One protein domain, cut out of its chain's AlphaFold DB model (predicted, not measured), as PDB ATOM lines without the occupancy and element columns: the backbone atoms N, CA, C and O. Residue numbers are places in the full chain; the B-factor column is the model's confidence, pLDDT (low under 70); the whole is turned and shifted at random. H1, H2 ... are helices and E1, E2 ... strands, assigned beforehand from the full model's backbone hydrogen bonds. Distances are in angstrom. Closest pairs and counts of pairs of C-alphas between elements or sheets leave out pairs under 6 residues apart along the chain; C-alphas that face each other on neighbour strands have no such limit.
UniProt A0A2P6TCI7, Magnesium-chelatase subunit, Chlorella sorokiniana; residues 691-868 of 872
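This is residues 691 to 868 of the 872 residues of the protein "Magnesium-chelatase subunit" of Chlorella sorokiniana (UniProt A0A2P6TCI7). One twisted sheet of eight strands forms a wall, with H1 packed on one face of it and the first part of H3 on the same face, beside the strands and next to E7. The helical hairpin of H3 and H4 reaches beyond the sheet as an arm, and residues 852 to 868 fold back from H4 to E7. The printed part has 178 residues, with four named helices and eight named strands in the order E1 H1 E2 E3 E4 E5 E6 H2 E7 E8 H3 H4. The sheet is branched at E4 and its neighbour pairs are antiparallel; the class is mixed, helices and strands. The whole is compact, with a radius of gyration of the C-alphas of 17.7 A, though its outline is elongated, spanning 61 by 38 by 30 A.

E1, residues 693 to 696, begins at C-alpha 693 (105.217, 122.171, 130.060). H1 is residues 700 to 712, 19.2 A long. E2, residues 722 to 726, runs on into E3, residues 729 to 734, at 58 degrees. E4, residues 738 to 749, is 32.1 A long and bends by 55 degrees at residue 743. E5, residues 759 to 768, is 29.1 A long, and E6, residues 774 to 782, 25.6 A. H2 is residues 783 to 788. E7, residues 798 to 807, is 26.2 A long; E8 is residues 810 to 813. H3, residues 815 to 834, is 28.3 A long. H4, residues 840 to 851, ends at C-alpha 851 (139.428, 96.708, 114.323).

E3 E4 E5 E6 form a meander, each strand the antiparallel neighbour of the one before. E2 and E3 lie on one side of E4 (N 725 and O 747, 3.0 A; N 732 and O 740, 2.8 A), E5 on the other side (N 746 and O 761, 2.8 A). E1 is the neighbour of E2 (N 694 and O 724, 2.9 A), E6 of E5 (N 766 and O 776, 2.8 A), E7 of E6 (N 779 and O 802, 2.9 A) and E8 of E7 (N 805 and O 812, 2.8 A); these N and O pairs are within hydrogen-bond range. H1 is on the sheet at a height of 8.4 A. H3 is on the same face, over none of the strands; its closest C-alpha pair with E7 is Ala 818 and Leu 802, 5.6 A. Residues 704 to 708 of H1 touch H3, closest at the C-alphas of Val 708 and Ser 819, 5.8 A. H2 is on the sheet across the strands, at 74 degrees to E6 on the local plane. H3 and H4 form a helical hairpin, closest at the C-alphas of Ala 831 and Ile 842, 6.3 A, with a shallow tilt of 34 degrees, only just short of steep. Every O i to N i+4 pair is within range in H2; H1 has 8 of 9, H3 15 of 16, H4 7 of 8.

The C-alphas farthest apart, of Ser 735 and Lys 838, are 61.7 A apart. The printed part has no cut, and no link is long. Mean pLDDT of the printed part is 84.5; residues 752 to 755, 835 to 839, 842, 846 and 853 to 860 are under 70.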
ATOM      1  N   PRO A 691     110.853 124.799 135.526       84.50
ATOM      2  CA  PRO A 691     110.319 123.765 134.631       84.50
ATOM      3  C   PRO A 691     109.082 124.175 133.825       84.50
ATOM      4  O   PRO A 691     108.117 124.712 134.373       84.50
ATOM      5  N   LEU A 692     109.080 123.840 132.532       86.31
ATOM      6  CA  LEU A 692     108.014 124.209 131.596       86.31
ATOM      7  C   LEU A 692     107.312 122.978 131.024       86.31
ATOM      8  O   LEU A 692     107.961 122.056 130.533       86.31
ATOM      9  N   SER A 693     105.977 123.006 130.994       86.50
ATOM     10  CA  SER A 693     105.217 122.171 130.060       86.50
ATOM     11  C   SER A 693     104.971 122.949 128.768       86.50
ATOM     12  O   SER A 693     104.499 124.087 128.799       86.50
ATOM     13  N   VAL A 694     105.316 122.335 127.640       87.75
ATOM     14  CA  VAL A 694     105.277 122.921 126.290       87.75
ATOM     15  C   VAL A 694     104.597 121.958 125.311       87.75
ATOM     16  O   VAL A 694     104.579 120.751 125.554       87.75
ATOM     17  N   GLU A 695     104.056 122.446 124.190       87.31
ATOM     18  CA  GLU A 695     103.686 121.576 123.063       87.31
ATOM     19  C   GLU A 695     104.782 121.640 121.987       87.31
ATOM     20  O   GLU A 695     105.306 122.706 121.658       87.31
ATOM     21  N   ILE A 696     105.170 120.480 121.457       82.31
ATOM     22  CA  ILE A 696     106.191 120.357 120.417       82.31
ATOM     23  C   ILE A 696     105.526 120.501 119.045       82.31
ATOM     24  O   ILE A 696     104.779 119.630 118.587       82.31
ATOM     25  N   GLY A 697     105.814 121.627 118.399       80.75
ATOM     26  CA  GLY A 697     105.649 121.841 116.969       80.75
ATOM     27  C   GLY A 697     106.825 121.275 116.165       80.75
ATOM     28  O   GLY A 697     107.679 120.544 116.671       80.75
ATOM     29  N   GLU A 698     106.875 121.600 114.876       78.25
ATOM     30  CA  GLU A 698     107.808 120.961 113.945       78.25
ATOM     31  C   GLU A 698     109.248 121.487 114.052       78.25
ATOM     32  O   GLU A 698     109.657 122.415 113.359       78.25
ATOM     33  N   SER A 699     110.056 120.841 114.892       81.81
ATOM     34  CA  SER A 699     111.509 121.030 114.883       81.81
ATOM     35  C   SER A 699     112.169 120.393 113.657       81.81
ATOM     36  O   SER A 699     111.875 119.228 113.388       81.81
ATOM     37  N   PRO A 700     113.167 121.028 113.014       83.44
ATOM     38  CA  PRO A 700     114.106 120.304 112.160       83.44
ATOM     39  C   PRO A 700     114.982 119.338 112.983       83.44
ATOM     40  O   PRO A 700     115.111 118.173 112.626       83.44
ATOM     41  N   VAL A 701     115.511 119.774 114.133       86.56
ATOM     42  CA  VAL A 701     116.419 118.986 114.990       86.56
ATOM     43  C   VAL A 701     115.728 117.756 115.591       86.56
ATOM     44  O   VAL A 701     116.253 116.644 115.488       86.56
ATOM     45  N   LEU A 702     114.530 117.910 116.170       86.75
ATOM     46  CA  LEU A 702     113.771 116.765 116.691       86.75
ATOM     47  C   LEU A 702     113.239 115.886 115.553       86.75
ATOM     48  O   LEU A 702     113.236 114.674 115.722       86.75
ATOM     49  N   ARG A 703     112.858 116.435 114.385       87.19
ATOM     50  CA  ARG A 703     112.475 115.626 113.209       87.19
ATOM     51  C   ARG A 703     113.640 114.764 112.720       87.19
ATOM     52  O   ARG A 703     113.428 113.579 112.494       87.19
ATOM     53  N   SER A 704     114.857 115.304 112.632       89.19
ATOM     54  CA  SER A 704     116.058 114.529 112.283       89.19
ATOM     55  C   SER A 704     116.395 113.474 113.341       89.19
ATOM     56  O   SER A 704     116.645 112.323 112.997       89.19
ATOM     57  N   THR A 705     116.326 113.823 114.630       87.94
ATOM     58  CA  THR A 705     116.589 112.886 115.743       87.94
ATOM     59  C   THR A 705     115.570 111.745 115.783       87.94
ATOM     60  O   THR A 705     115.932 110.576 115.895       87.94
ATOM     61  N   VAL A 706     114.283 112.071 115.654       88.25
ATOM     62  CA  VAL A 706     113.193 111.090 115.571       88.25
ATOM     63  C   VAL A 706     113.298 110.276 114.284       88.25
ATOM     64  O   VAL A 706     112.983 109.096 114.319       88.25
ATOM     65  N   GLY A 707     113.799 110.856 113.189       89.00
ATOM     66  CA  GLY A 707     114.144 110.143 111.957       89.00
ATOM     67  C   GLY A 707     115.153 109.024 112.210       89.00
ATOM     68  O   GLY A 707     114.821 107.865 111.982       89.00
ATOM     69  N   VAL A 708     116.319 109.356 112.781       88.69
ATOM     70  CA  VAL A 708     117.362 108.388 113.185       88.69
ATOM     71  C   VAL A 708     116.779 107.278 114.071       88.69
ATOM     72  O   VAL A 708     117.004 106.095 113.831       88.69
ATOM     73  N   LEU A 709     115.963 107.630 115.070       87.62
ATOM     74  CA  LEU A 709     115.319 106.641 115.945       87.62
ATOM     75  C   LEU A 709     114.234 105.802 115.241       87.62
ATOM     76  O   LEU A 709     114.031 104.641 115.602       87.62
ATOM     77  N   ALA A 710     113.538 106.353 114.243       87.50
ATOM     78  CA  ALA A 710     112.465 105.683 113.510       87.50
ATOM     79  C   ALA A 710     112.973 104.672 112.467       87.50
ATOM     80  O   ALA A 710     112.239 103.730 112.155       87.50
ATOM     81  N   GLU A 711     114.219 104.805 111.985       85.25
ATOM     82  CA  GLU A 711     114.892 103.777 111.166       85.25
ATOM     83  C   GLU A 711     114.902 102.420 111.895       85.25
ATOM     84  O   GLU A 711     114.603 101.379 111.305       85.25
ATOM     85  N   VAL A 712     115.161 102.446 113.208       81.12
ATOM     86  CA  VAL A 712     115.088 101.275 114.093       81.12
ATOM     87  C   VAL A 712     113.650 101.012 114.546       81.12
ATOM     88  O   VAL A 712     113.139  99.897 114.413       81.12
ATOM     89  N   VAL A 713     112.969 102.030 115.078       81.00
ATOM     90  CA  VAL A 713     111.647 101.883 115.697       81.00
ATOM     91  C   VAL A 713     110.560 102.406 114.770       81.00
ATOM     92  O   VAL A 713     110.010 103.489 114.952       81.00
ATOM     93  N   LYS A 714     110.147 101.545 113.832       79.94
ATOM     94  CA  LYS A 714     109.067 101.769 112.842       79.94
ATOM     95  C   LYS A 714     107.693 102.179 113.424       79.94
ATOM     96  O   LYS A 714     106.758 102.447 112.672       79.94
ATOM     97  N   LYS A 715     107.543 102.194 114.755       77.38
ATOM     98  CA  LYS A 715     106.346 102.639 115.495       77.38
ATOM     99  C   LYS A 715     106.462 104.066 116.060       77.38
ATOM    100  O   LYS A 715     105.454 104.598 116.517       77.38
ATOM    101  N   LEU A 716     107.645 104.689 116.036       80.44
ATOM    102  CA  LEU A 716     107.895 106.008 116.622       80.44
ATOM    103  C   LEU A 716     107.361 107.130 115.715       80.44
ATOM    104  O   LEU A 716     108.095 107.745 114.947       80.44
ATOM    105  N   LYS A 717     106.057 107.407 115.809       79.69
ATOM    106  CA  LYS A 717     105.420 108.563 115.167       79.69
ATOM    107  C   LYS A 717     105.165 109.654 116.204       79.69
ATOM    108  O   LYS A 717     104.249 109.521 117.012       79.69
ATOM    109  N   LEU A 718     105.939 110.741 116.168       80.62
ATOM    110  CA  LEU A 718     105.545 111.972 116.857       80.62
ATOM    111  C   LEU A 718     104.398 112.631 116.081       80.62
ATOM    112  O   LEU A 718     104.558 113.005 114.922       80.62
ATOM    113  N   SER A 719     103.252 112.796 116.736       79.69
ATOM    114  CA  SER A 719     102.205 113.715 116.293       79.69
ATOM    115  C   SER A 719     102.640 115.162 116.531       79.69
ATOM    116  O   SER A 719     103.190 115.468 117.593       79.69
ATOM    117  N   ALA A 720     102.330 116.068 115.602       76.69
ATOM    118  CA  ALA A 720     102.438 117.503 115.864       76.69
ATOM    119  C   ALA A 720     101.582 117.882 117.092       76.69
ATOM    120  O   ALA A 720     100.458 117.400 117.236       76.69
ATOM    121  N   GLY A 721     102.118 118.715 117.989       80.88
ATOM    122  CA  GLY A 721     101.460 119.070 119.252       80.88
ATOM    123  C   GLY A 721     101.676 118.069 120.397       80.88
ATOM    124  O   GLY A 721     100.950 118.117 121.389       80.88
ATOM    125  N   ALA A 722     102.655 117.159 120.297       86.38
ATOM    126  CA  ALA A 722     103.032 116.289 121.414       86.38
ATOM    127  C   ALA A 722     103.466 117.126 122.633       86.38
ATOM    128  O   ALA A 722     104.299 118.025 122.513       86.38
ATOM    129  N   LYS A 723     102.919 116.839 123.819       89.50
ATOM    130  CA  LYS A 723     103.276 117.569 125.045       89.50
ATOM    131  C   LYS A 723     104.645 117.138 125.543       89.50
ATOM    132  O   LYS A 723     104.891 115.943 125.678       89.50
ATOM    133  N   ALA A 724     105.500 118.093 125.880       90.50
ATOM    134  CA  ALA A 724     106.746 117.827 126.577       90.50
ATOM    135  C   ALA A 724     106.799 118.521 127.937       90.50
ATOM    136  O   ALA A 724     106.200 119.576 128.154       90.50
ATOM    137  N   GLU A 725     107.533 117.898 128.850       91.56
ATOM    138  CA  GLU A 725     107.958 118.482 130.116       91.56
ATOM    139  C   GLU A 725     109.466 118.717 130.042       91.56
ATOM    140  O   GLU A 725     110.228 117.802 129.722       91.56
ATOM    141  N   LEU A 726     109.872 119.959 130.290       92.00
ATOM    142  CA  LEU A 726     111.261 120.394 130.361       92.00
ATOM    143  C   LEU A 726     111.695 120.445 131.830       92.00
ATOM    144  O   LEU A 726     110.934 120.909 132.685       92.00
ATOM    145  N   SER A 727     112.925 120.022 132.122       93.12
ATOM    146  CA  SER A 727     113.598 120.341 133.390       93.12
ATOM    147  C   SER A 727     113.764 121.865 133.557       93.12
ATOM    148  O   SER A 727     113.458 122.620 132.627       93.12
ATOM    149  N   PRO A 728     114.277 122.366 134.701       92.44
ATOM    150  CA  PRO A 728     114.763 123.738 134.732       92.44
ATOM    151  C   PRO A 728     115.812 123.900 133.625       92.44
ATOM    152  O   PRO A 728     116.696 123.051 133.492       92.44
ATOM    153  N   LEU A 729     115.704 124.958 132.827       92.19
ATOM    154  CA  LEU A 729     116.735 125.330 131.859       92.19
ATOM    155  C   LEU A 729     117.731 126.215 132.597       92.19
ATOM    156  O   LEU A 729     117.340 127.251 133.132       92.19
ATOM    157  N   GLN A 730     119.002 125.828 132.627       94.12
ATOM    158  CA  GLN A 730     120.063 126.635 133.221       94.12
ATOM    159  C   GLN A 730     121.167 126.869 132.189       94.12
ATOM    160  O   GLN A 730     121.635 125.929 131.551       94.12
ATOM    161  N   ALA A 731     121.552 128.128 131.989       94.38
ATOM    162  CA  ALA A 731     122.599 128.507 131.050       94.38
ATOM    163  C   ALA A 731     123.419 129.686 131.583       94.38
ATOM    164  O   ALA A 731     122.850 130.673 132.052       94.38
ATOM    165  N   THR A 732     124.748 129.623 131.493       95.06
ATOM    166  CA  THR A 732     125.621 130.747 131.863       95.06
ATOM    167  C   THR A 732     125.982 131.571 130.628       95.06
ATOM    168  O   THR A 732     126.435 131.030 129.618       95.06
ATOM    169  N   LEU A 733     125.740 132.879 130.702       93.88
ATOM    170  CA  LEU A 733     126.022 133.870 129.666       93.88
ATOM    171  C   LEU A 733     127.204 134.732 130.117       93.88
ATOM    172  O   LEU A 733     127.139 135.344 131.186       93.88
ATOM    173  N   SER A 734     128.258 134.811 129.309       93.69
ATOM    174  CA  SER A 734     129.426 135.664 129.556       93.69
ATOM    175  C   SER A 734     129.439 136.929 128.691       93.69
ATOM    176  O   SER A 734     128.798 137.019 127.642       93.69
ATOM    177  N   SER A 735     130.172 137.952 129.136       88.88
ATOM    178  CA  SER A 735     130.210 139.294 128.534       88.88
ATOM    179  C   SER A 735     130.871 139.357 127.151       88.88
ATOM    180  O   SER A 735     130.758 140.372 126.458       88.88
ATOM    181  N   ASP A 736     131.541 138.284 126.729       89.19
ATOM    182  CA  ASP A 736     132.017 138.059 125.360       89.19
ATOM    183  C   ASP A 736     130.889 137.628 124.398       89.19
ATOM    184  O   ASP A 736     131.044 137.754 123.184       89.19
ATOM    185  N   GLY A 737     129.728 137.223 124.924       88.88
ATOM    186  CA  GLY A 737     128.586 136.724 124.164       88.88
ATOM    187  C   GLY A 737     128.566 135.206 123.990       88.88
ATOM    188  O   GLY A 737     127.794 134.719 123.164       88.88
ATOM    189  N   ARG A 738     129.386 134.447 124.731       92.88
ATOM    190  CA  ARG A 738     129.220 132.991 124.828       92.88
ATOM    191  C   ARG A 738     128.090 132.649 125.795       92.88
ATOM    192  O   ARG A 738     127.972 133.230 126.872       92.88
ATOM    193  N   LEU A 739     127.278 131.678 125.403       93.69
ATOM    194  CA  LEU A 739     126.258 131.032 126.215       93.69
ATOM    195  C   LEU A 739     126.656 129.567 126.388       93.69
ATOM    196  O   LEU A 739     127.052 128.912 125.428       93.69
ATOM    197  N   THR A 740     126.553 129.050 127.606       94.31
ATOM    198  CA  THR A 740     126.816 127.645 127.945       94.31
ATOM    199  C   THR A 740     125.576 127.075 128.611       94.31
ATOM    200  O   THR A 740     125.226 127.488 129.712       94.31
ATOM    201  N   ALA A 741     124.876 126.179 127.922       94.25
ATOM    202  CA  ALA A 741     123.699 125.496 128.433       94.25
ATOM    203  C   ALA A 741     124.121 124.263 129.241       94.25
ATOM    204  O   ALA A 741     124.795 123.364 128.730       94.25
ATOM    205  N   GLU A 742     123.702 124.230 130.503       94.81
ATOM    206  CA  GLU A 742     123.791 123.050 131.355       94.81
ATOM    207  C   GLU A 742     122.749 122.001 130.924       94.81
ATOM    208  O   GLU A 742     122.022 122.176 129.943       94.81
ATOM    209  N   ARG A 743     122.672 120.882 131.652       94.44
ATOM    210  CA  ARG A 743     121.809 119.755 131.293       94.44
ATOM    211  C   ARG A 743     120.315 120.122 131.312       94.44
ATOM    212  O   ARG A 743     119.733 120.335 132.373       94.44
ATOM    213  N   LEU A 744     119.694 120.090 130.135       94.38
ATOM    214  CA  LEU A 744     118.253 120.159 129.906       94.38
ATOM    215  C   LEU A 744     117.698 118.755 129.606       94.38
ATOM    216  O   LEU A 744     118.039 118.170 128.574       94.38
ATOM    217  N   ASP A 745     116.804 118.256 130.463       94.44
ATOM    218  CA  ASP A 745     116.043 117.023 130.221       94.44
ATOM    219  C   ASP A 745     114.688 117.366 129.587       94.44
ATOM    220  O   ASP A 745     113.966 118.251 130.056       94.44
ATOM    221  N   VAL A 746     114.328 116.641 128.529       93.12
ATOM    222  CA  VAL A 746     113.112 116.832 127.729       93.12
ATOM    223  C   VAL A 746     112.337 115.517 127.694       93.12
ATOM    224  O   VAL A 746     112.821 114.515 127.171       93.12
ATOM    225  N   ARG A 747     111.118 115.500 128.243       92.94
ATOM    226  CA  ARG A 747     110.262 114.300 128.312       92.94
ATOM    227  C   ARG A 747     109.025 114.471 127.443       92.94
ATOM    228  O   ARG A 747     108.082 115.156 127.834       92.94
ATOM    229  N   ILE A 748     109.031 113.861 126.260       91.62
ATOM    230  CA  ILE A 748     107.977 113.983 125.246       91.62
ATOM    231  C   ILE A 748     106.898 112.921 125.483       91.62
ATOM    232  O   ILE A 748     107.085 111.745 125.169       91.62
ATOM    233  N   LYS A 749     105.736 113.328 125.997       90.00
ATOM    234  CA  LYS A 749     104.572 112.464 126.224       90.00
ATOM    235  C   LYS A 749     103.889 112.148 124.892       90.00
ATOM    236  O   LYS A 749     103.061 112.910 124.402       90.00
ATOM    237  N   THR A 750     104.246 111.001 124.315       80.31
ATOM    238  CA  THR A 750     103.710 110.504 123.034       80.31
ATOM    239  C   THR A 750     102.301 109.919 123.145       80.31
ATOM    240  O   THR A 750     101.605 109.842 122.140       80.31
ATOM    241  N   GLY A 751     101.873 109.487 124.339       75.94
ATOM    242  CA  GLY A 751     100.538 108.918 124.583       75.94
ATOM    243  C   GLY A 751     100.285 107.538 123.954       75.94
ATOM    244  O   GLY A 751      99.147 107.076 123.946       75.94
ATOM    245  N   LEU A 752     101.317 106.877 123.417       64.25
ATOM    246  CA  LEU A 752     101.179 105.689 122.566       64.25
ATOM    247  C   LEU A 752     101.685 104.404 123.246       64.25
ATOM    248  O   LEU A 752     102.873 104.092 123.228       64.25
ATOM    249  N   GLY A 753     100.762 103.593 123.771       66.56
ATOM    250  CA  GLY A 753     101.034 102.214 124.204       66.56
ATOM    251  C   GLY A 753     101.976 102.107 125.418       66.56
ATOM    252  O   GLY A 753     101.798 102.862 126.371       66.56
ATOM    253  N   PRO A 754     102.974 101.192 125.427       62.22
ATOM    254  CA  PRO A 754     103.858 100.967 126.585       62.22
ATOM    255  C   PRO A 754     104.803 102.144 126.912       62.22
ATOM    256  O   PRO A 754     105.584 102.069 127.851       62.22
ATOM    257  N   TRP A 755     104.714 103.246 126.166       69.38
ATOM    258  CA  TRP A 755     105.538 104.450 126.283       69.38
ATOM    259  C   TRP A 755     104.902 105.478 127.229       69.38
ATOM    260  O   TRP A 755     104.897 106.677 126.950       69.38
ATOM    261  N   SER A 756     104.322 105.024 128.343       72.06
ATOM    262  CA  SER A 756     103.575 105.877 129.282       72.06
ATOM    263  C   SER A 756     104.428 106.991 129.904       72.06
ATOM    264  O   SER A 756     103.903 108.049 130.244       72.06
ATOM    265  N   GLN A 757     105.745 106.781 129.998       77.31
ATOM    266  CA  GLN A 757     106.728 107.768 130.459       77.31
ATOM    267  C   GLN A 757     107.189 108.748 129.356       77.31
ATOM    268  O   GLN A 757     107.771 109.786 129.666       77.31
ATOM    269  N   GLY A 758     106.881 108.465 128.084       85.69
ATOM    270  CA  GLY A 758     107.280 109.267 126.925       85.69
ATOM    271  C   GLY A 758     108.679 108.956 126.373       85.69
ATOM    272  O   GLY A 758     109.367 108.052 126.839       85.69
ATOM    273  N   LEU A 759     109.096 109.714 125.355       89.94
ATOM    274  CA  LEU A 759     110.474 109.725 124.856       89.94
ATOM    275  C   LEU A 759     111.292 110.725 125.682       89.94
ATOM    276  O   LEU A 759     111.014 111.925 125.659       89.94
ATOM    277  N   HIS A 760     112.292 110.226 126.402       92.75
ATOM    278  CA  HIS A 760     113.235 111.024 127.180       92.75
ATOM    279  C   HIS A 760     114.460 111.371 126.318       92.75
ATOM    280  O   HIS A 760     115.054 110.499 125.686       92.75
ATOM    281  N   LEU A 761     114.805 112.656 126.274       93.75
ATOM    282  CA  LEU A 761     115.970 113.223 125.594       93.75
ATOM    283  C   LEU A 761     116.722 114.125 126.581       93.75
ATOM    284  O   LEU A 761     116.099 114.748 127.439       93.75
ATOM    285  N   VAL A 762     118.042 114.223 126.448       94.69
ATOM    286  CA  VAL A 762     118.907 115.024 127.334       94.69
ATOM    287  C   VAL A 762     119.836 115.874 126.481       94.69
ATOM    288  O   VAL A 762     120.307 115.408 125.451       94.69
ATOM    289  N   SER A 763     120.117 117.117 126.868       94.19
ATOM    290  CA  SER A 763     120.940 118.013 126.044       94.19
ATOM    291  C   SER A 763     121.716 119.058 126.834       94.19
ATOM    292  O   SER A 763     121.298 119.446 127.919       94.19
ATOM    293  N   TRP A 764     122.861 119.468 126.295       95.56
ATOM    294  CA  TRP A 764     123.778 120.461 126.862       95.56
ATOM    295  C   TRP A 764     124.672 121.023 125.744       95.56
ATOM    296  O   TRP A 764     124.750 120.436 124.661       95.56
ATOM    297  N   GLY A 765     125.374 122.137 125.973       94.50
ATOM    298  CA  GLY A 765     126.296 122.669 124.960       94.50
ATOM    299  C   GLY A 765     126.762 124.104 125.167       94.50
ATOM    300  O   GLY A 765     126.507 124.724 126.197       94.50
ATOM    301  N   ALA A 766     127.422 124.646 124.149       94.44
ATOM    302  CA  ALA A 766     127.866 126.027 124.065       94.44
ATOM    303  C   ALA A 766     127.426 126.685 122.746       94.44
ATOM    304  O   ALA A 766     127.270 126.035 121.712       94.44
ATOM    305  N   ALA A 767     127.254 128.003 122.773       92.88
ATOM    306  CA  ALA A 767     126.983 128.824 121.602       92.88
ATOM    307  C   ALA A 767     127.721 130.163 121.701       92.88
ATOM    308  O   ALA A 767     127.728 130.795 122.758       92.88
ATOM    309  N   ALA A 768     128.293 130.637 120.596       92.50
ATOM    310  CA  ALA A 768     128.719 132.025 120.463       92.50
ATOM    311  C   ALA A 768     127.580 132.831 119.823       92.50
ATOM    312  O   ALA A 768     127.205 132.586 118.677       92.50
ATOM    313  N   LEU A 769     127.016 133.788 120.567       86.94
ATOM    314  CA  LEU A 769     125.921 134.646 120.095       86.94
ATOM    315  C   LEU A 769     126.422 135.860 119.291       86.94
ATOM    316  O   LEU A 769     125.648 136.474 118.558       86.94
ATOM    317  N   ARG A 770     127.709 136.215 119.417       85.94
ATOM    318  CA  ARG A 770     128.357 137.274 118.623       85.94
ATOM    319  C   ARG A 770     129.075 136.700 117.395       85.94
ATOM    320  O   ARG A 770     129.534 135.565 117.463       85.94
ATOM    321  N   PRO A 771     129.231 137.475 116.302       85.31
ATOM    322  CA  PRO A 771     130.004 137.063 115.132       85.31
ATOM    323  C   PRO A 771     131.481 136.757 115.468       85.31
ATOM    324  O   PRO A 771     132.091 137.553 116.184       85.31
ATOM    325  N   PRO A 772     132.082 135.676 114.926       91.06
ATOM    326  CA  PRO A 772     131.437 134.596 114.174       91.06
ATOM    327  C   PRO A 772     130.558 133.740 115.100       91.06
ATOM    328  O   PRO A 772     131.048 133.129 116.048       91.06
ATOM    329  N   ALA A 773     129.254 133.706 114.820       89.12
ATOM    330  CA  ALA A 773     128.304 132.977 115.649       89.12
ATOM    331  C   ALA A 773     128.448 131.474 115.397       89.12
ATOM    332  O   ALA A 773     128.542 131.048 114.245       89.12
ATOM    333  N   SER A 774     128.441 130.679 116.460       93.50
ATOM    334  CA  SER A 774     128.651 129.233 116.395       93.50
ATOM    335  C   SER A 774     127.772 128.496 117.397       93.50
ATOM    336  O   SER A 774     127.294 129.076 118.376       93.50
ATOM    337  N   LEU A 775     127.554 127.212 117.138       93.19
ATOM    338  CA  LEU A 775     126.864 126.280 118.015       93.19
ATOM    339  C   LEU A 775     127.680 124.987 118.105       93.19
ATOM    340  O   LEU A 775     128.079 124.447 117.076       93.19
ATOM    341  N   ASP A 776     127.897 124.508 119.326       94.81
ATOM    342  CA  ASP A 776     128.450 123.189 119.640       94.81
ATOM    343  C   ASP A 776     127.634 122.605 120.797       94.81
ATOM    344  O   ASP A 776     127.820 122.955 121.964       94.81
ATOM    345  N   ALA A 777     126.647 121.774 120.469       94.75
ATOM    346  CA  ALA A 777     125.763 121.155 121.445       94.75
ATOM    347  C   ALA A 777     125.661 119.645 121.230       94.75
ATOM    348  O   ALA A 777     125.806 119.134 120.123       94.75
ATOM    349  N   THR A 778     125.373 118.917 122.305       94.75
ATOM    350  CA  THR A 778     125.099 117.480 122.259       94.75
ATOM    351  C   THR A 778     123.679 117.223 122.738       94.75
ATOM    352  O   THR A 778     123.260 117.697 123.794       94.75
ATOM    353  N   LEU A 779     122.940 116.455 121.945       94.38
ATOM    354  CA  LEU A 779     121.648 115.870 122.273       94.38
ATOM    355  C   LEU A 779     121.865 114.370 122.452       94.38
ATOM    356  O   LEU A 779     122.229 113.695 121.501       94.38
ATOM    357  N   ALA A 780     121.642 113.833 123.642       94.62
ATOM    358  CA  ALA A 780     121.724 112.407 123.903       94.62
ATOM    359  C   ALA A 780     120.339 111.766 124.047       94.62
ATOM    360  O   ALA A 780     119.407 112.361 124.596       94.62
ATOM    361  N   VAL A 781     120.236 110.512 123.610       94.25
ATOM    362  CA  VAL A 781     119.126 109.606 123.933       94.25
ATOM    363  C   VAL A 781     119.610 108.678 125.059       94.25
ATOM    364  O   VAL A 781     120.492 107.853 124.804       94.25
ATOM    365  N   PRO A 782     119.119 108.827 126.305       94.50
ATOM    366  CA  PRO A 782     119.587 108.046 127.455       94.50
ATOM    367  C   PRO A 782     119.361 106.534 127.341       94.50
ATOM    368  O   PRO A 782     118.454 106.083 126.639       94.50
ATOM    369  N   GLY A 783     120.147 105.744 128.080       91.50
ATOM    370  CA  GLY A 783     120.024 104.282 128.131       91.50
ATOM    371  C   GLY A 783     118.620 103.765 128.487       91.50
ATOM    372  O   GLY A 783     118.181 102.778 127.902       91.50
ATOM    373  N   ASP A 784     117.888 104.458 129.365       89.94
ATOM    374  CA  ASP A 784     116.485 104.173 129.713       89.94
ATOM    375  C   ASP A 784     115.529 104.388 128.529       89.94
ATOM    376  O   ASP A 784     114.694 103.530 128.231       89.94
ATOM    377  N   ALA A 785     115.696 105.487 127.788       90.81
ATOM    378  CA  ALA A 785     114.922 105.759 126.581       90.81
ATOM    379  C   ALA A 785     115.209 104.721 125.484       90.81
ATOM    380  O   ALA A 785     114.284 104.237 124.832       90.81
ATOM    381  N   LEU A 786     116.479 104.337 125.305       90.62
ATOM    382  CA  LEU A 786     116.897 103.291 124.365       90.62
ATOM    383  C   LEU A 786     116.317 101.919 124.756       90.62
ATOM    384  O   LEU A 786     115.768 101.224 123.902       90.62
ATOM    385  N   ALA A 787     116.329 101.555 126.040       89.44
ATOM    386  CA  ALA A 787     115.674 100.338 126.516       89.44
ATOM    387  C   ALA A 787     114.159 100.342 126.214       89.44
ATOM    388  O   ALA A 787     113.624  99.333 125.749       89.44
ATOM    389  N   ALA A 788     113.475 101.484 126.367       87.00
ATOM    390  CA  ALA A 788     112.067 101.647 125.976       87.00
ATOM    391  C   ALA A 788     111.839 101.590 124.445       87.00
ATOM    392  O   ALA A 788     110.819 101.064 123.995       87.00
ATOM    393  N   LEU A 789     112.813 102.036 123.635       86.12
ATOM    394  CA  LEU A 789     112.878 101.807 122.179       86.12
ATOM    395  C   LEU A 789     113.110 100.317 121.814       86.12
ATOM    396  O   LEU A 789     113.035  99.961 120.638       86.12
ATOM    397  N   GLY A 790     113.361  99.430 122.785       88.19
ATOM    398  CA  GLY A 790     113.643  98.005 122.565       88.19
ATOM    399  C   GLY A 790     115.091  97.705 122.154       88.19
ATOM    400  O   GLY A 790     115.397  96.582 121.743       88.19
ATOM    401  N   LEU A 791     115.978  98.699 122.258       89.44
ATOM    402  CA  LEU A 791     117.427  98.590 122.069       89.44
ATOM    403  C   LEU A 791     118.092  97.978 123.321       89.44
ATOM    404  O   LEU A 791     117.427  97.802 124.344       89.44
ATOM    405  N   PRO A 792     119.375  97.567 123.271       85.81
ATOM    406  CA  PRO A 792     120.068  97.124 124.477       85.81
ATOM    407  C   PRO A 792     120.174  98.294 125.460       85.81
ATOM    408  O   PRO A 792     120.489  99.414 125.056       85.81
ATOM    409  N   ALA A 793     119.926  98.028 126.743       83.12
ATOM    410  CA  ALA A 793     120.159  99.012 127.791       83.12
ATOM    411  C   ALA A 793     121.649  99.390 127.816       83.12
ATOM    412  O   ALA A 793     122.516  98.514 127.863       83.12
ATOM    413  N   LEU A 794     121.936 100.690 127.764       87.19
ATOM    414  CA  LEU A 794     123.275 101.213 128.031       87.19
ATOM    415  C   LEU A 794     123.499 101.320 129.553       87.19
ATOM    416  O   LEU A 794     122.514 101.384 130.294       87.19
ATOM    417  N   PRO A 795     124.757 101.372 130.032       86.50
ATOM    418  CA  PRO A 795     125.056 101.643 131.437       86.50
ATOM    419  C   PRO A 795     124.377 102.919 131.949       86.50
ATOM    420  O   PRO A 795     124.241 103.902 131.211       86.50
ATOM    421  N   GLU A 796     123.975 102.919 133.220       84.31
ATOM    422  CA  GLU A 796     123.353 104.084 133.854       84.31
ATOM    423  C   GLU A 796     124.237 105.332 133.721       84.31
ATOM    424  O   GLU A 796     125.462 105.274 133.830       84.31
ATOM    425  N   GLY A 797     123.613 106.478 133.442       86.75
ATOM    426  CA  GLY A 797     124.339 107.724 133.190       86.75
ATOM    427  C   GLY A 797     125.010 107.819 131.813       86.75
ATOM    428  O   GLY A 797     125.715 108.794 131.581       86.75
ATOM    429  N   THR A 798     124.779 106.887 130.884       90.62
ATOM    430  CA  THR A 798     125.236 107.001 129.484       90.62
ATOM    431  C   THR A 798     124.069 107.104 128.495       90.62
ATOM    432  O   THR A 798     122.927 106.739 128.791       90.62
ATOM    433  N   GLY A 799     124.346 107.637 127.304       92.19
ATOM    434  CA  GLY A 799     123.375 107.760 126.217       92.19
ATOM    435  C   GLY A 799     124.034 107.753 124.839       92.19
ATOM    436  O   GLY A 799     125.245 107.941 124.721       92.19
ATOM    437  N   LEU A 800     123.220 107.556 123.800       93.25
ATOM    438  CA  LEU A 800     123.615 107.705 122.396       93.25
ATOM    439  C   LEU A 800     123.699 109.205 122.054       93.25
ATOM    440  O   LEU A 800     122.649 109.854 122.075       93.25
ATOM    441  N   PRO A 801     124.881 109.771 121.750       94.06
ATOM    442  CA  PRO A 801     125.019 111.187 121.426       94.06
ATOM    443  C   PRO A 801     124.631 111.494 119.972       94.06
ATOM    444  O   PRO A 801     124.925 110.742 119.046       94.06
ATOM    445  N   LEU A 802     124.040 112.664 119.764       93.81
ATOM    446  CA  LEU A 802     123.884 113.342 118.486       93.81
ATOM    447  C   LEU A 802     124.503 114.733 118.637       93.81
ATOM    448  O   LEU A 802     124.023 115.549 119.425       93.81
ATOM    449  N   HIS A 803     125.576 115.003 117.898       94.12
ATOM    450  CA  HIS A 803     126.186 116.331 117.881       94.12
ATOM    451  C   HIS A 803     125.358 117.288 117.015       94.12
ATOM    452  O   HIS A 803     124.806 116.898 115.980       94.12
ATOM    453  N   ILE A 804     125.260 118.535 117.470       93.75
ATOM    454  CA  ILE A 804     124.525 119.630 116.846       93.75
ATOM    455  C   ILE A 804     125.501 120.794 116.662       93.75
ATOM    456  O   ILE A 804     125.879 121.453 117.631       93.75
ATOM    457  N   GLY A 805     125.900 121.025 115.415       94.19
ATOM    458  CA  GLY A 805     126.800 122.098 115.009       94.19
ATOM    459  C   GLY A 805     126.073 123.266 114.336       94.19
ATOM    460  O   GLY A 805     124.852 123.424 114.430       94.19
ATOM    461  N   GLY A 806     126.839 124.070 113.597       92.94
ATOM    462  CA  GLY A 806     126.324 125.177 112.791       92.94
ATOM    463  C   GLY A 806     126.194 126.469 113.594       92.94
ATOM    464  O   GLY A 806     127.164 126.944 114.188       92.94
ATOM    465  N   THR A 807     125.004 127.072 113.589       90.69
ATOM    466  CA  THR A 807     124.738 128.364 114.247       90.69
ATOM    467  C   THR A 807     123.428 128.329 115.042       90.69
ATOM    468  O   THR A 807     122.545 127.542 114.707       90.69
ATOM    469  N   PRO A 808     123.212 129.205 116.042       85.00
ATOM    470  CA  PRO A 808     121.962 129.214 116.816       85.00
ATOM    471  C   PRO A 808     120.680 129.426 115.986       85.00
ATOM    472  O   PRO A 808     119.609 128.989 116.394       85.00
ATOM    473  N   SER A 809     120.773 130.067 114.813       82.56
ATOM    474  CA  SER A 809     119.653 130.256 113.872       82.56
ATOM    475  C   SER A 809     119.563 129.188 112.773       82.56
ATOM    476  O   SER A 809     118.544 129.108 112.086       82.56
ATOM    477  N   LYS A 810     120.603 128.362 112.607       88.81
ATOM    478  CA  LYS A 810     120.654 127.185 111.725       88.81
ATOM    479  C   LYS A 810     121.429 126.052 112.427       88.81
ATOM    480  O   LYS A 810     122.623 125.891 112.161       88.81
ATOM    481  N   PRO A 811     120.790 125.324 113.362       90.62
ATOM    482  CA  PRO A 811     121.393 124.164 114.012       90.62
ATOM    483  C   PRO A 811     121.390 122.956 113.066       90.62
ATOM    484  O   PRO A 811     120.344 122.585 112.528       90.62
ATOM    485  N   GLU A 812     122.544 122.318 112.893       92.06
ATOM    486  CA  GLU A 812     122.734 121.176 111.987       92.06
ATOM    487  C   GLU A 812     123.111 119.920 112.782       92.06
ATOM    488  O   GLU A 812     123.994 119.967 113.632       92.06
ATOM    489  N   VAL A 813     122.431 118.794 112.541       92.12
ATOM    490  CA  VAL A 813     122.604 117.546 113.313       92.12
ATOM    491  C   VAL A 813     123.496 116.567 112.547       92.12
ATOM    492  O   VAL A 813     123.236 116.306 111.372       92.12
ATOM    493  N   GLU A 814     124.476 115.942 113.208       94.19
ATOM    494  CA  GLU A 814     125.346 114.900 112.626       94.19
ATOM    495  C   GLU A 814     124.621 113.545 112.419       94.19
ATOM    496  O   GLU A 814     125.043 112.496 112.915       94.19
ATOM    497  N   VAL A 815     123.519 113.542 111.658       92.44
ATOM    498  CA  VAL A 815     122.661 112.370 111.371       92.44
ATOM    499  C   VAL A 815     123.483 111.148 110.942       92.44
ATOM    500  O   VAL A 815     123.327 110.064 111.500       92.44
ATOM    501  N   GLY A 816     124.426 111.328 110.012       91.50
ATOM    502  CA  GLY A 816     125.267 110.245 109.487       91.50
ATOM    503  C   GLY A 816     126.255 109.629 110.492       91.50
ATOM    504  O   GLY A 816     126.791 108.553 110.225       91.50
ATOM    505  N   ARG A 817     126.501 110.274 111.640       89.31
ATOM    506  CA  ARG A 817     127.283 109.721 112.760       89.31
ATOM    507  C   ARG A 817     126.371 109.001 113.751       89.31
ATOM    508  O   ARG A 817     126.670 107.870 114.135       89.31
ATOM    509  N   ALA A 818     125.227 109.608 114.065       89.12
ATOM    510  CA  ALA A 818     124.213 109.041 114.948       89.12
ATOM    511  C   ALA A 818     123.636 107.718 114.408       89.12
ATOM    512  O   ALA A 818     123.647 106.719 115.127       89.12
ATOM    513  N   SER A 819     123.227 107.650 113.130       90.12
ATOM    514  CA  SER A 819     122.733 106.397 112.526       90.12
ATOM    515  C   SER A 819     123.809 105.301 112.489       90.12
ATOM    516  O   SER A 819     123.478 104.130 112.658       90.12
ATOM    517  N   LYS A 820     125.105 105.638 112.360       90.00
ATOM    518  CA  LYS A 820     126.203 104.652 112.460       90.00
ATOM    519  C   LYS A 820     126.340 104.091 113.877       90.00
ATOM    520  O   LYS A 820     126.377 102.875 114.044       90.00
ATOM    521  N   GLN A 821     126.373 104.950 114.900       89.06
ATOM    522  CA  GLN A 821     126.409 104.514 116.304       89.06
ATOM    523  C   GLN A 821     125.179 103.663 116.662       89.06
ATOM    524  O   GLN A 821     125.314 102.599 117.267       89.06
ATOM    525  N   LEU A 822     123.988 104.076 116.219       89.88
ATOM    526  CA  LEU A 822     122.738 103.350 116.429       89.88
ATOM    527  C   LEU A 822     122.721 101.985 115.720       89.88
ATOM    528  O   LEU A 822     122.358 100.983 116.338       89.88
ATOM    529  N   ALA A 823     123.170 101.909 114.464       89.56
ATOM    530  CA  ALA A 823     123.291 100.648 113.731       89.56
ATOM    531  C   ALA A 823     124.246  99.663 114.429       89.56
ATOM    532  O   ALA A 823     123.948  98.473 114.507       89.56
ATOM    533  N   LEU A 824     125.350 100.149 115.010       86.94
ATOM    534  CA  LEU A 824     126.269  99.315 115.791       86.94
ATOM    535  C   LEU A 824     125.665  98.840 117.123       86.94
ATOM    536  O   LEU A 824     125.923  97.707 117.525       86.94
ATOM    537  N   LEU A 825     124.822  99.641 117.785       86.25
ATOM    538  CA  LEU A 825     124.062  99.190 118.961       86.25
ATOM    539  C   LEU A 825     123.038  98.101 118.598       86.25
ATOM    540  O   LEU A 825     122.928  97.103 119.313       86.25
ATOM    541  N   VAL A 826     122.341  98.236 117.463       88.50
ATOM    542  CA  VAL A 826     121.444  97.193 116.931       88.50
ATOM    543  C   VAL A 826     122.225  95.920 116.593       88.50
ATOM    544  O   VAL A 826     121.825  94.834 117.016       88.50
ATOM    545  N   ALA A 827     123.357  96.039 115.894       85.75
ATOM    546  CA  ALA A 827     124.208  94.906 115.534       85.75
ATOM    547  C   ALA A 827     124.733  94.167 116.775       85.75
ATOM    548  O   ALA A 827     124.625  92.944 116.846       85.75
ATOM    549  N   LYS A 828     125.205  94.890 117.803       82.19
ATOM    550  CA  LYS A 828     125.609  94.295 119.090       82.19
ATOM    551  C   LYS A 828     124.443  93.591 119.797       82.19
ATOM    552  O   LYS A 828     124.643  92.518 120.360       82.19
ATOM    553  N   GLN A 829     123.218  94.121 119.727       84.94
ATOM    554  CA  GLN A 829     122.041  93.455 120.299       84.94
ATOM    555  C   GLN A 829     121.667  92.165 119.555       84.94
ATOM    556  O   GLN A 829     121.295  91.175 120.184       84.94
ATOM    557  N   GLN A 830     121.751  92.165 118.222       84.94
ATOM    558  CA  GLN A 830     121.518  90.971 117.408       84.94
ATOM    559  C   GLN A 830     122.607  89.922 117.661       84.94
ATOM    560  O   GLN A 830     122.285  88.757 117.884       84.94
ATOM    561  N   ALA A 831     123.873  90.342 117.742       80.50
ATOM    562  CA  ALA A 831     124.988  89.471 118.094       80.50
ATOM    563  C   ALA A 831     124.814  88.841 119.485       80.50
ATOM    564  O   ALA A 831     124.936  87.627 119.613       80.50
ATOM    565  N   ALA A 832     124.427  89.616 120.504       81.31
ATOM    566  CA  ALA A 832     124.157  89.093 121.847       81.31
ATOM    567  C   ALA A 832     122.987  88.087 121.882       81.31
ATOM    568  O   ALA A 832     123.046  87.099 122.609       81.31
ATOM    569  N   LYS A 833     121.942  88.294 121.066       82.00
ATOM    570  CA  LYS A 833     120.813  87.354 120.925       82.00
ATOM    571  C   LYS A 833     121.194  86.056 120.202       82.00
ATOM    572  O   LYS A 833     120.571  85.029 120.449       82.00
ATOM    573  N   LEU A 834     122.189  86.096 119.316       77.50
ATOM    574  CA  LEU A 834     122.613  84.959 118.491       77.50
ATOM    575  C   LEU A 834     123.829  84.209 119.064       77.50
ATOM    576  O   LEU A 834     123.970  83.015 118.816       77.50
ATOM    577  N   GLY A 835     124.656  84.863 119.886       64.81
ATOM    578  CA  GLY A 835     125.854  84.299 120.526       64.81
ATOM    579  C   GLY A 835     125.592  83.205 121.570       64.81
ATOM    580  O   GLY A 835     126.533  82.565 122.029       64.81
ATOM    581  N   GLY A 836     124.327  82.937 121.912       64.00
ATOM    582  CA  GLY A 836     123.935  81.701 122.604       64.00
ATOM    583  C   GLY A 836     124.100  80.439 121.738       64.00
ATOM    584  O   GLY A 836     124.145  79.332 122.268       64.00
ATOM    585  N   GLY A 837     124.217  80.591 120.413       60.09
ATOM    586  CA  GLY A 837     124.614  79.543 119.474       60.09
ATOM    587  C   GLY A 837     126.077  79.689 119.038       60.09
ATOM    588  O   GLY A 837     126.598  80.796 118.920       60.09
ATOM    589  N   LYS A 838     126.746  78.566 118.745       64.94
ATOM    590  CA  LYS A 838     128.177  78.489 118.370       64.94
ATOM    591  C   LYS A 838     128.479  78.993 116.935       64.94
ATOM    592  O   LYS A 838     129.088  78.281 116.142       64.94
ATOM    593  N   GLY A 839     128.021  80.194 116.569       58.50
ATOM    594  CA  GLY A 839     128.090  80.744 115.205       58.50
ATOM    595  C   GLY A 839     129.203  81.779 114.983       58.50
ATOM    596  O   GLY A 839     128.972  82.978 115.124       58.50
ATOM    597  N   GLY A 840     130.392  81.340 114.553       71.81
ATOM    598  CA  GLY A 840     131.579  82.204 114.399       71.81
ATOM    599  C   GLY A 840     131.464  83.367 113.393       71.81
ATOM    600  O   GLY A 840     132.169  84.361 113.535       71.81
ATOM    601  N   ALA A 841     130.546  83.304 112.421       71.62
ATOM    602  CA  ALA A 841     130.364  84.361 111.412       71.62
ATOM    603  C   ALA A 841     129.949  85.726 112.004       71.62
ATOM    604  O   ALA A 841     130.248  86.773 111.435       71.62
ATOM    605  N   ILE A 842     129.277  85.720 113.158       69.06
ATOM    606  CA  ILE A 842     128.856  86.943 113.857       69.06
ATOM    607  C   ILE A 842     130.021  87.533 114.655       69.06
ATOM    608  O   ILE A 842     130.174  88.753 114.702       69.06
ATOM    609  N   GLN A 843     130.870  86.675 115.229       70.44
ATOM    610  CA  GLN A 843     132.073  87.106 115.935       70.44
ATOM    611  C   GLN A 843     133.014  87.857 114.984       70.44
ATOM    612  O   GLN A 843     133.435  88.958 115.308       70.44
ATOM    613  N   PHE A 844     133.209  87.359 113.757       77.81
ATOM    614  CA  PHE A 844     133.986  88.052 112.719       77.81
ATOM    615  C   PHE A 844     133.498  89.489 112.434       77.81
ATOM    616  O   PHE A 844     134.310  90.403 112.301       77.81
ATOM    617  N   LEU A 845     132.179  89.718 112.384       72.69
ATOM    618  CA  LEU A 845     131.607  91.062 112.218       72.69
ATOM    619  C   LEU A 845     131.841  91.958 113.444       72.69
ATOM    620  O   LEU A 845     132.124  93.146 113.296       72.69
ATOM    621  N   VAL A 846     131.746  91.399 114.653       69.94
ATOM    622  CA  VAL A 846     132.067  92.111 115.900       69.94
ATOM    623  C   VAL A 846     133.554  92.474 115.957       69.94
ATOM    624  O   VAL A 846     133.890  93.593 116.347       69.94
ATOM    625  N   ASP A 847     134.433  91.575 115.520       76.12
ATOM    626  CA  ASP A 847     135.883  91.760 115.527       76.12
ATOM    627  C   ASP A 847     136.323  92.779 114.458       76.12
ATOM    628  O   ASP A 847     137.125  93.661 114.759       76.12
ATOM    629  N   GLN A 848     135.733  92.766 113.251       76.75
ATOM    630  CA  GLN A 848     135.948  93.830 112.255       76.75
ATOM    631  C   GLN A 848     135.506  95.210 112.767       76.75
ATOM    632  O   GLN A 848     136.211  96.197 112.567       76.75
ATOM    633  N   VAL A 849     134.369  95.301 113.468       70.31
ATOM    634  CA  VAL A 849     133.920  96.563 114.085       70.31
ATOM    635  C   VAL A 849     134.901  97.040 115.164       70.31
ATOM    636  O   VAL A 849     135.153  98.241 115.265       70.31
ATOM    637  N   GLN A 850     135.499  96.128 115.935       71.75
ATOM    638  CA  GLN A 850     136.544  96.476 116.906       71.75
ATOM    639  C   GLN A 850     137.853  96.918 116.230       71.75
ATOM    640  O   GLN A 850     138.473  97.872 116.696       71.75
ATOM    641  N   GLN A 851     138.244  96.308 115.103       76.94
ATOM    642  CA  GLN A 851     139.428  96.708 114.323       76.94
ATOM    643  C   GLN A 851     139.336  98.133 113.749       76.94
ATOM    644  O   GLN A 851     140.366  98.761 113.521       76.94
ATOM    645  N   ILE A 852     138.130  98.688 113.588       74.00
ATOM    646  CA  ILE A 852     137.904 100.099 113.208       74.00
ATOM    647  C   ILE A 852     138.182 101.063 114.396       74.00
ATOM    648  O   ILE A 852     138.049 102.280 114.276       74.00
ATOM    649  N   GLY A 853     138.600 100.544 115.558       62.38
ATOM    650  CA  GLY A 853     138.981 101.319 116.746       62.38
ATOM    651  C   GLY A 853     137.810 101.704 117.655       62.38
ATOM    652  O   GLY A 853     137.985 102.485 118.587       62.38
ATOM    653  N   TRP A 854     136.609 101.179 117.397       61.47
ATOM    654  CA  TRP A 854     135.390 101.518 118.138       61.47
ATOM    655  C   TRP A 854     135.198 100.585 119.341       61.47
ATOM    656  O   TRP A 854     134.455  99.596 119.294       61.47
ATOM    657  N   THR A 855     135.879 100.913 120.441       62.31
ATOM    658  CA  THR A 855     135.714 100.227 121.731       62.31
ATOM    659  C   THR A 855     134.269 100.369 122.240       62.31
ATOM    660  O   THR A 855     133.563 101.311 121.877       62.31
ATOM    661  N   PRO A 856     133.755  99.446 123.079       54.28
ATOM    662  CA  PRO A 856     132.419  99.606 123.663       54.28
ATOM    663  C   PRO A 856     132.281 100.897 124.490       54.28
ATOM    664  O   PRO A 856     131.205 101.492 124.497       54.28
ATOM    665  N   GLU A 857     133.367 101.350 125.117       58.88
ATOM    666  CA  GLU A 857     133.428 102.584 125.907       58.88
ATOM    667  C   GLU A 857     133.300 103.853 125.047       58.88
ATOM    668  O   GLU A 857     132.755 104.846 125.516       58.88
ATOM    669  N   SER A 858     133.708 103.829 123.770       63.72
ATOM    670  CA  SER A 858     133.626 104.999 122.880       63.72
ATOM    671  C   SER A 858     132.247 105.216 122.231       63.72
ATOM    672  O   SER A 858     132.112 106.072 121.354       63.72
ATOM    673  N   ILE A 859     131.228 104.424 122.593       65.75
ATOM    674  CA  ILE A 859     129.874 104.507 122.006       65.75
ATOM    675  C   ILE A 859     128.918 105.312 122.896       65.75
ATOM    676  O   ILE A 859     128.107 106.081 122.380       65.75
ATOM    677  N   GLY A 860     129.008 105.146 124.219       67.12
ATOM    678  CA  GLY A 860     128.219 105.910 125.183       67.12
ATOM    679  C   GLY A 860     128.992 107.131 125.669       67.12
ATOM    680  O   GLY A 860     130.059 106.986 126.254       67.12
ATOM    681  N   VAL A 861     128.444 108.331 125.482       80.00
ATOM    682  CA  VAL A 861     128.985 109.529 126.145       80.00
ATOM    683  C   VAL A 861     128.432 109.577 127.576       80.00
ATOM    684  O   VAL A 861     127.221 109.381 127.748       80.00
ATOM    685  N   PRO A 862     129.267 109.828 128.607       75.62
ATOM    686  CA  PRO A 862     128.777 110.058 129.960       75.62
ATOM    687  C   PRO A 862     127.904 111.315 129.970       75.62
ATOM    688  O   PRO A 862     128.340 112.404 129.595       75.62
ATOM    689  N   LEU A 863     126.650 111.155 130.381       82.19
ATOM    690  CA  LEU A 863     125.705 112.254 130.506       82.19
ATOM    691  C   LEU A 863     126.157 113.166 131.659       82.19
ATOM    692  O   LEU A 863     126.510 112.656 132.726       82.19
ATOM    693  N   PRO A 864     126.091 114.503 131.513       80.75
ATOM    694  CA  PRO A 864     126.260 115.392 132.656       80.75
ATOM    695  C   PRO A 864     125.241 115.042 133.760       80.75
ATOM    696  O   PRO A 864     124.142 114.557 133.454       80.75
ATOM    697  N   PRO A 865     125.566 115.261 135.046       79.81
ATOM    698  CA  PRO A 865     124.648 114.961 136.139       79.81
ATOM    699  C   PRO A 865     123.350 115.774 135.992       79.81
ATOM    700  O   PRO A 865     123.399 116.923 135.542       79.81
ATOM    701  N   PRO A 866     122.179 115.207 136.342       78.88
ATOM    702  CA  PRO A 866     120.921 115.945 136.304       78.88
ATOM    703  C   PRO A 866     120.984 117.143 137.256       78.88
ATOM    704  O   PRO A 866     121.542 117.046 138.352       78.88
ATOM    705  N   LEU A 867     120.395 118.269 136.847       73.25
ATOM    706  CA  LEU A 867     120.358 119.464 137.686       73.25
ATOM    707  C   LEU A 867     119.621 119.167 139.004       73.25
ATOM    708  O   LEU A 867     118.567 118.523 138.978       73.25
ATOM    709  N   PRO A 868     120.129 119.648 140.156       72.38
ATOM    710  CA  PRO A 868     119.462 119.427 141.430       72.38
ATOM    711  C   PRO A 868     118.055 120.053 141.399       72.38
ATOM    712  O   PRO A 868     117.900 121.195 140.939       72.38
TER     713      PRO A 868